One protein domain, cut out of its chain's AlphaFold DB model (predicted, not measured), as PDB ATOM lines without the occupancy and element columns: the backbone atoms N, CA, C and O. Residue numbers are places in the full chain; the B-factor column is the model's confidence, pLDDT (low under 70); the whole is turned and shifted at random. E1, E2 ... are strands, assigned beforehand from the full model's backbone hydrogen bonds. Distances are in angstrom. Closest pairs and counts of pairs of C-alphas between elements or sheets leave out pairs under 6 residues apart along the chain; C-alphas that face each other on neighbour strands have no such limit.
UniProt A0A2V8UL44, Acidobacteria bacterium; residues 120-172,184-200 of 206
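This is residues 120 to 172 and 184 to 200 of the 206 residues of a protein of Acidobacteria bacterium (UniProt A0A2V8UL44). With little regular structure, the domain is a small sandwich of two sheets partly face to face: antiparallel E4 E1 E5 and the hairpin E2 E3. The loop at residues 150 to 155 sticks out. The printed part has 70 residues, 26 of them in five strands, E1 to E5 along the chain, with no named helix: all strand. It is compact, radius of gyration of the C-alphas 12.7 A, spanning 38 by 30 by 20 A.

E1, residues 120 to 126, is the inner strand, antiparallel to E4, residues 161 to 164 (N 163 to O 120, 2.8 A), and E5, residues 193 to 199 (N 123 to O 196, 3.0 A). E2, residues 137 to 140, and E3, residues 143 to 146, form an antiparallel hairpin (N 138 to O 145, 2.8 A). The closest C-alphas of E3 and E4 are those of Lys 145 and Val 161, 6.9 A. E5 is apart from E2 and E3.

E1 starts at C-alpha 120 (269.113, 405.096, 398.798) and measures 19.6 A; E2 10.2 A; E3 and E4 10.3 A each; E5 18.8 A, ending at C-alpha 199 (269.521, 409.369, 403.913).

C-alphas 154 and 168 are farthest apart, 38.9 A. Residues 173 to 183 are cut out, a gap of 8.3 A between C-alphas 172 and 184. The link E3 to E4 is long. Residues 167 to 172 and 184 to 200 have pLDDT under 70.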
ATOM      1  N   ILE A 120     269.557 403.748 399.129       88.88
ATOM      2  CA  ILE A 120     269.113 405.096 398.798       88.88
ATOM      3  C   ILE A 120     267.619 405.222 399.078       88.88
ATOM      4  O   ILE A 120     266.839 404.319 398.784       88.88
ATOM      5  N   VAL A 121     267.236 406.345 399.684       92.06
ATOM      6  CA  VAL A 121     265.857 406.621 400.087       92.06
ATOM      7  C   VAL A 121     265.397 407.922 399.455       92.06
ATOM      8  O   VAL A 121     266.060 408.959 399.591       92.06
ATOM      9  N   PHE A 122     264.244 407.869 398.799       91.44
ATOM     10  CA  PHE A 122     263.621 409.018 398.155       91.44
ATOM     11  C   PHE A 122     262.337 409.402 398.875       91.44
ATOM     12  O   PHE A 122     261.480 408.558 399.134       91.44
ATOM     13  N   ARG A 123     262.180 410.696 399.155       92.88
ATOM     14  CA  ARG A 123     260.879 411.301 399.440       92.88
ATOM     15  C   ARG A 123     260.489 412.135 398.230       92.88
ATOM     16  O   ARG A 123     261.214 413.062 397.866       92.88
ATOM     17  N   LEU A 124     259.365 411.784 397.623       91.06
ATOM     18  CA  LEU A 124     258.817 412.495 396.478       91.06
ATOM     19  C   LEU A 124     257.802 413.533 396.957       91.06
ATOM     20  O   LEU A 124     257.123 413.326 397.964       91.06
ATOM     21  N   ARG A 125     257.720 414.658 396.246       92.62
ATOM     22  CA  ARG A 125     256.705 415.691 396.475       92.62
ATOM     23  C   ARG A 125     256.192 416.209 395.137       92.62
ATOM     24  O   ARG A 125     256.986 416.644 394.299       92.62
ATOM     25  N   GLY A 126     254.874 416.183 394.953       90.62
ATOM     26  CA  GLY A 126     254.225 416.801 393.796       90.62
ATOM     27  C   GLY A 126     254.289 418.332 393.865       90.62
ATOM     28  O   GLY A 126     254.057 418.924 394.927       90.62
ATOM     29  N   THR A 127     254.613 418.990 392.748       89.00
ATOM     30  CA  THR A 127     254.823 420.453 392.675       89.00
ATOM     31  C   THR A 127     253.599 421.243 392.216       89.00
ATOM     32  O   THR A 127     253.470 422.404 392.603       89.00
ATOM     33  N   LYS A 128     252.649 420.618 391.515       87.62
ATOM     34  CA  LYS A 128     251.382 421.249 391.103       87.62
ATOM     35  C   LYS A 128     250.187 420.663 391.861       87.62
ATOM     36  O   LYS A 128     249.563 421.355 392.658       87.62
ATOM     37  N   SER A 129     249.940 419.370 391.676       85.12
ATOM     38  CA  SER A 129     248.911 418.565 392.350       85.12
ATOM     39  C   SER A 129     249.542 417.311 392.977       85.12
ATOM     40  O   SER A 129     250.761 417.141 392.893       85.12
ATOM     41  N   ASN A 130     248.741 416.463 393.644       90.94
ATOM     42  CA  ASN A 130     249.194 415.215 394.283       90.94
ATOM     43  C   ASN A 130     250.469 415.419 395.131       90.94
ATOM     44  O   ASN A 130     251.553 414.921 394.819       90.94
ATOM     45  N   ARG A 131     250.351 416.223 396.198       92.88
ATOM     46  CA  ARG A 131     251.492 416.654 397.031       92.88
ATOM     47  C   ARG A 131     252.269 415.488 397.636       92.88
ATOM     48  O   ARG A 131     253.481 415.605 397.807       92.88
ATOM     49  N   ASP A 132     251.580 414.383 397.881       91.38
ATOM     50  CA  ASP A 132     252.133 413.145 398.419       91.38
ATOM     51  C   ASP A 132     252.762 412.225 397.378       91.38
ATOM     52  O   ASP A 132     253.308 411.190 397.753       91.38
ATOM     53  N   ALA A 133     252.720 412.596 396.095       95.00
ATOM     54  CA  ALA A 133     253.329 411.834 395.015       95.00
ATOM     55  C   ALA A 133     252.750 410.415 394.833       95.00
ATOM     56  O   ALA A 133     253.425 409.554 394.272       95.00
ATOM     57  N   ILE A 134     251.512 410.162 395.273       94.88
ATOM     58  CA  ILE A 134     250.879 408.837 395.192       94.88
ATOM     59  C   ILE A 134     250.808 408.366 393.732       94.88
ATOM     60  O   ILE A 134     250.439 409.133 392.847       94.88
ATOM     61  N   GLY A 135     251.187 407.117 393.475       93.88
ATOM     62  CA  GLY A 135     251.254 406.516 392.142       93.88
ATOM     63  C   GLY A 135     252.579 406.736 391.405       93.88
ATOM     64  O   GLY A 135     252.813 406.102 390.379       93.88
ATOM     65  N   ALA A 136     253.485 407.580 391.911       93.06
ATOM     66  CA  ALA A 136     254.773 407.793 391.255       93.06
ATOM     67  C   ALA A 136     255.693 406.577 391.348       93.06
ATOM     68  O   ALA A 136     255.818 405.966 392.410       93.06
ATOM     69  N   ARG A 137     256.383 406.275 390.242       92.81
ATOM     70  CA  ARG A 137     257.304 405.143 390.095       92.81
ATOM     71  C   ARG A 137     258.757 405.611 390.125       92.81
ATOM     72  O   ARG A 137     259.155 406.479 389.353       92.81
ATOM     73  N   GLY A 138     259.562 404.990 390.978       88.62
ATOM     74  CA  GLY A 138     261.017 405.093 390.959       88.62
ATOM     75  C   GLY A 138     261.656 403.791 390.494       88.62
ATOM     76  O   GLY A 138     261.164 402.713 390.829       88.62
ATOM     77  N   GLU A 139     262.759 403.890 389.752       91.25
ATOM     78  CA  GLU A 139     263.523 402.728 389.304       91.25
ATOM     79  C   GLU A 139     265.020 402.912 389.572       91.25
ATOM     80  O   GLU A 139     265.635 403.876 389.115       91.25
ATOM     81  N   VAL A 140     265.607 401.988 390.334       87.44
ATOM     82  CA  VAL A 140     267.032 401.995 390.699       87.44
ATOM     83  C   VAL A 140     267.562 400.570 390.654       87.44
ATOM     84  O   VAL A 140     266.974 399.683 391.265       87.44
ATOM     85  N   ASP A 141     268.678 400.347 389.955       85.00
ATOM     86  CA  ASP A 141     269.348 399.038 389.858       85.00
ATOM     87  C   ASP A 141     268.381 397.880 389.520       85.00
ATOM     88  O   ASP A 141     268.401 396.827 390.155       85.00
ATOM     89  N   GLY A 142     267.478 398.097 388.554       86.06
ATOM     90  CA  GLY A 142     266.488 397.102 388.112       86.06
ATOM     91  C   GLY A 142     265.314 396.871 389.077       86.06
ATOM     92  O   GLY A 142     264.435 396.064 388.790       86.06
ATOM     93  N   GLN A 143     265.260 397.577 390.209       89.00
ATOM     94  CA  GLN A 143     264.116 397.562 391.119       89.00
ATOM     95  C   GLN A 143     263.158 398.686 390.742       89.00
ATOM     96  O   GLN A 143     263.549 399.850 390.782       89.00
ATOM     97  N   ALA A 144     261.898 398.358 390.468       92.81
ATOM     98  CA  ALA A 144     260.820 399.330 390.339       92.81
ATOM     99  C   ALA A 144     259.992 399.369 391.630       92.81
ATOM    100  O   ALA A 144     259.626 398.324 392.170       92.81
ATOM    101  N   LYS A 145     259.715 400.571 392.141       93.88
ATOM    102  CA  LYS A 145     258.886 400.785 393.334       93.88
ATOM    103  C   LYS A 145     257.978 401.990 393.146       93.88
ATOM    104  O   LYS A 145     258.348 402.938 392.456       93.88
ATOM    105  N   TRP A 146     256.826 401.967 393.803       95.12
ATOM    106  CA  TRP A 146     255.823 403.022 393.726       95.12
ATOM    107  C   TRP A 146     255.620 403.681 395.083       95.12
ATOM    108  O   TRP A 146     255.806 403.055 396.127       95.12
ATOM    109  N   VAL A 147     255.227 404.951 395.063       95.62
ATOM    110  CA  VAL A 147     254.634 405.597 396.232       95.62
ATOM    111  C   VAL A 147     253.167 405.189 396.290       95.62
ATOM    112  O   VAL A 147     252.405 405.494 395.376       95.62
ATOM    113  N   SER A 148     252.763 404.524 397.367       93.69
ATOM    114  CA  SER A 148     251.401 404.012 397.537       93.69
ATOM    115  C   SER A 148     250.697 404.659 398.730       93.69
ATOM    116  O   SER A 148     251.334 405.044 399.714       93.69
ATOM    117  N   ALA A 149     249.372 404.742 398.646       93.31
ATOM    118  CA  ALA A 149     248.472 405.045 399.756       93.31
ATOM    119  C   ALA A 149     247.544 403.841 399.986       93.31
ATOM    120  O   ALA A 149     247.239 403.134 399.029       93.31
ATOM    121  N   GLY A 150     247.128 403.608 401.233       90.50
ATOM    122  CA  GLY A 150     246.324 402.448 401.630       90.50
ATOM    123  C   GLY A 150     247.148 401.161 401.622       90.50
ATOM    124  O   GLY A 150     247.068 400.377 400.685       90.50
ATOM    125  N   SER A 151     247.990 400.958 402.641       92.06
ATOM    126  CA  SER A 151     248.872 399.782 402.726       92.06
ATOM    127  C   SER A 151     248.709 399.043 404.046       92.06
ATOM    128  O   SER A 151     248.707 399.655 405.114       92.06
ATOM    129  N   GLY A 152     248.616 397.717 403.966       89.00
ATOM    130  CA  GLY A 152     248.242 396.878 405.103       89.00
ATOM    131  C   GLY A 152     246.784 397.088 405.528       89.00
ATOM    132  O   GLY A 152     246.023 397.810 404.882       89.00
ATOM    133  N   TYR A 153     246.389 396.433 406.614       92.81
ATOM    134  CA  TYR A 153     245.052 396.549 407.189       92.81
ATOM    135  C   TYR A 153     245.033 397.642 408.263       92.81
ATOM    136  O   TYR A 153     245.821 397.584 409.203       92.81
ATOM    137  N   LEU A 154     244.152 398.641 408.119       94.06
ATOM    138  CA  LEU A 154     244.029 399.787 409.041       94.06
ATOM    139  C   LEU A 154     245.369 400.496 409.337       94.06
ATOM    140  O   LEU A 154     245.597 401.011 410.430       94.06
ATOM    141  N   SER A 155     246.271 400.516 408.356       95.62
ATOM    142  CA  SER A 155     247.638 401.011 408.501       95.62
ATOM    143  C   SER A 155     248.099 401.803 407.277       95.62
ATOM    144  O   SER A 155     247.423 401.870 406.250       95.62
ATOM    145  N   GLN A 156     249.280 402.413 407.386       95.75
ATOM    146  CA  GLN A 156     249.968 403.038 406.262       95.75
ATOM    147  C   GLN A 156     251.482 402.908 406.443       95.75
ATOM    148  O   GLN A 156     252.062 403.425 407.397       95.75
ATOM    149  N   HIS A 157     252.139 402.230 405.507       96.31
ATOM    150  CA  HIS A 157     253.595 402.199 405.408       96.31
ATOM    151  C   HIS A 157     254.145 403.564 404.978       96.31
ATOM    152  O   HIS A 157     253.434 404.409 404.424       96.31
ATOM    153  N   THR A 158     255.438 403.787 405.202       95.62
ATOM    154  CA  THR A 158     256.099 405.030 404.794       95.62
ATOM    155  C   THR A 158     255.912 405.337 403.301       95.62
ATOM    156  O   THR A 158     256.055 404.470 402.444       95.62
ATOM    157  N   LYS A 159     255.649 406.611 402.977       94.69
ATOM    158  CA  LYS A 159     255.624 407.117 401.588       94.69
ATOM    159  C   LYS A 159     257.032 407.278 400.995       94.69
ATOM    160  O   LYS A 159     257.181 407.624 399.825       94.69
ATOM    161  N   LYS A 160     258.086 407.095 401.804       94.81
ATOM    162  CA  LYS A 160     259.469 407.091 401.319       94.81
ATOM    163  C   LYS A 160     259.728 405.803 400.540       94.81
ATOM    164  O   LYS A 160     259.367 404.719 400.984       94.81
ATOM    165  N   VAL A 161     260.420 405.911 399.414       94.75
ATOM    166  CA  VAL A 161     260.785 404.755 398.593       94.75
ATOM    167  C   VAL A 161     262.230 404.366 398.891       94.75
ATOM    168  O   VAL A 161     263.147 405.158 398.672       94.75
ATOM    169  N   HIS A 162     262.426 403.153 399.407       92.94
ATOM    170  CA  HIS A 162     263.729 402.619 399.813       92.94
ATOM    171  C   HIS A 162     264.271 401.671 398.742       92.94
ATOM    172  O   HIS A 162     263.591 400.712 398.390       92.94
ATOM    173  N   PHE A 163     265.499 401.870 398.269       91.81
ATOM    174  CA  PHE A 163     266.186 400.962 397.348       91.81
ATOM    175  C   PHE A 163     267.474 400.441 397.981       91.81
ATOM    176  O   PHE A 163     268.262 401.223 398.517       91.81
ATOM    177  N   GLY A 164     267.690 399.128 397.905       88.31
ATOM    178  CA  GLY A 164     268.992 398.528 398.196       88.31
ATOM    179  C   GLY A 164     269.899 398.652 396.976       88.31
ATOM    180  O   GLY A 164     269.420 398.516 395.854       88.31
ATOM    181  N   LEU A 165     271.183 398.918 397.186       84.81
ATOM    182  CA  LEU A 165     272.182 399.032 396.124       84.81
ATOM    183  C   LEU A 165     273.111 397.817 396.157       84.81
ATOM    184  O   LEU A 165     273.408 397.291 397.234       84.81
ATOM    185  N   ALA A 166     273.599 397.399 394.990       73.69
ATOM    186  CA  ALA A 166     274.612 396.352 394.907       73.69
ATOM    187  C   ALA A 166     275.903 396.759 395.649       73.69
ATOM    188  O   ALA A 166     276.275 397.939 395.719       73.69
ATOM    189  N   THR A 167     276.592 395.773 396.225       64.25
ATOM    190  CA  THR A 167     277.878 395.949 396.913       64.25
ATOM    191  C   THR A 167     278.895 396.639 395.997       64.25
ATOM    192  O   THR A 167     279.002 396.310 394.821       64.25
ATOM    193  N   GLY A 168     279.607 397.644 396.520       57.94
ATOM    194  CA  GLY A 168     280.590 398.442 395.767       57.94
ATOM    195  C   GLY A 168     280.037 399.685 395.052       57.94
ATOM    196  O   GLY A 168     280.796 400.611 394.767       57.94
ATOM    197  N   ARG A 169     278.719 399.799 394.838       53.03
ATOM    198  CA  ARG A 169     278.128 400.980 394.186       53.03
ATOM    199  C   ARG A 169     277.830 402.079 395.212       53.03
ATOM    200  O   ARG A 169     276.820 402.046 395.913       53.03
ATOM    201  N   LYS A 170     278.711 403.083 395.315       47.53
ATOM    202  CA  LYS A 170     278.415 404.306 396.085       47.53
ATOM    203  C   LYS A 170     277.344 405.111 395.336       47.53
ATOM    204  O   LYS A 170     277.512 405.369 394.145       47.53
ATOM    205  N   PRO A 171     276.264 405.571 395.994       47.22
ATOM    206  CA  PRO A 171     275.280 406.409 395.321       47.22
ATOM    207  C   PRO A 171     275.945 407.735 394.949       47.22
ATOM    208  O   PRO A 171     276.439 408.419 395.848       47.22
ATOM    209  N   SER A 172     275.977 408.110 393.668       40.78
ATOM    210  CA  SER A 172     276.528 409.407 393.269       40.78
ATOM    211  C   SER A 172     275.665 410.550 393.834       40.78
ATOM    212  O   SER A 172     274.498 410.380 394.221       40.78
ATOM    213  N   LEU A 184     271.795 407.778 386.177       34.84
ATOM    214  CA  LEU A 184     271.626 406.722 387.175       34.84
ATOM    215  C   LEU A 184     270.132 406.397 387.219       34.84
ATOM    216  O   LEU A 184     269.354 407.130 387.825       34.84
ATOM    217  N   GLY A 185     269.744 405.323 386.529       37.50
ATOM    218  CA  GLY A 185     268.354 404.869 386.428       37.50
ATOM    219  C   GLY A 185     267.552 405.570 385.326       37.50
ATOM    220  O   GLY A 185     267.736 406.755 385.044       37.50
ATOM    221  N   ARG A 186     266.667 404.811 384.674       36.94
ATOM    222  CA  ARG A 186     265.644 405.337 383.765       36.94
ATOM    223  C   ARG A 186     264.468 405.775 384.633       36.94
ATOM    224  O   ARG A 186     263.775 404.943 385.204       36.94
ATOM    225  N   TRP A 187     264.265 407.079 384.766       47.00
ATOM    226  CA  TRP A 187     263.156 407.626 385.541       47.00
ATOM    227  C   TRP A 187     262.008 407.972 384.605       47.00
ATOM    228  O   TRP A 187     262.190 408.759 383.680       47.00
ATOM    229  N   THR A 188     260.823 407.429 384.868       40.50
ATOM    230  CA  THR A 188     259.585 407.972 384.295       40.50
ATOM    231  C   THR A 188     258.979 408.875 385.363       40.50
ATOM    232  O   THR A 188     258.090 408.478 386.109       40.50
ATOM    233  N   LEU A 189     259.565 410.062 385.536       44.50
ATOM    234  CA  LEU A 189     258.970 411.101 386.371       44.50
ATOM    235  C   LEU A 189     257.832 411.720 385.563       44.50
ATOM    236  O   LEU A 189     258.060 412.195 384.453       44.50
ATOM    237  N   ALA A 190     256.619 411.749 386.115       41.53
ATOM    238  CA  ALA A 190     255.631 412.708 385.637       41.53
ATOM    239  C   ALA A 190     256.238 414.116 385.789       41.53
ATOM    240  O   ALA A 190     256.926 414.383 386.776       41.53
ATOM    241  N   SER A 191     255.994 415.011 384.836       45.72
ATOM    242  CA  SER A 191     256.669 416.307 384.631       45.72
ATOM    243  C   SER A 191     256.598 417.321 385.798       45.72
ATOM    244  O   SER A 191     257.059 418.444 385.654       45.72
ATOM    245  N   ASN A 192     256.064 416.945 386.967       50.81
ATOM    246  CA  ASN A 192     255.729 417.823 388.095       50.81
ATOM    247  C   ASN A 192     256.177 417.271 389.472       50.81
ATOM    248  O   ASN A 192     255.434 417.366 390.455       50.81
ATOM    249  N   MET A 193     257.360 416.650 389.573       48.94
ATOM    250  CA  MET A 193     257.838 416.045 390.831       48.94
ATOM    251  C   MET A 193     259.230 416.526 391.237       48.94
ATOM    252  O   MET A 193     260.132 416.623 390.410       48.94
ATOM    253  N   THR A 194     259.419 416.770 392.536       55.06
ATOM    254  CA  THR A 194     260.737 417.050 393.131       55.06
ATOM    255  C   THR A 194     261.220 415.876 393.981       55.06
ATOM    256  O   THR A 194     260.443 415.224 394.684       55.06
ATOM    257  N   LEU A 195     262.527 415.606 393.904       52.84
ATOM    258  CA  LEU A 195     263.218 414.532 394.616       52.84
ATOM    259  C   LEU A 195     263.990 415.116 395.801       52.84
ATOM    260  O   LEU A 195     264.920 415.897 395.607       52.84
ATOM    261  N   LYS A 196     263.674 414.684 397.026       51.28
ATOM    262  CA  LYS A 196     264.560 414.896 398.179       51.28
ATOM    263  C   LYS A 196     265.214 413.569 398.553       51.28
ATOM    264  O   LYS A 196     264.528 412.606 398.898       51.28
ATOM    265  N   LYS A 197     266.546 413.515 398.486       55.06
ATOM    266  CA  LYS A 197     267.347 412.404 399.019       55.06
ATOM    267  C   LYS A 197     267.423 412.566 400.535       55.06
ATOM    268  O   LYS A 197     267.865 413.611 401.001       55.06
ATOM    269  N   VAL A 198     266.939 411.576 401.287       53.81
ATOM    270  CA  VAL A 198     266.712 411.739 402.740       53.81
ATOM    271  C   VAL A 198     267.782 411.066 403.606       53.81
ATOM    272  O   VAL A 198     268.001 411.528 404.715       53.81
ATOM    273  N   ALA A 199     268.496 410.049 403.114       52.16
ATOM    274  CA  ALA A 199     269.521 409.369 403.913       52.16
ATOM    275  C   ALA A 199     270.674 408.811 403.060       52.16
ATOM    276  O   ALA A 199     270.488 408.425 401.899       52.16
ATOM    277  N   ARG A 200     271.875 408.770 403.654       53.97
ATOM    278  CA  ARG A 200     273.092 408.095 403.163       53.97
ATOM    279  C   ARG A 200     273.779 407.461 404.379       53.97
ATOM    280  O   ARG A 200     273.735 408.077 405.435       53.97
TER     281      ARG A 200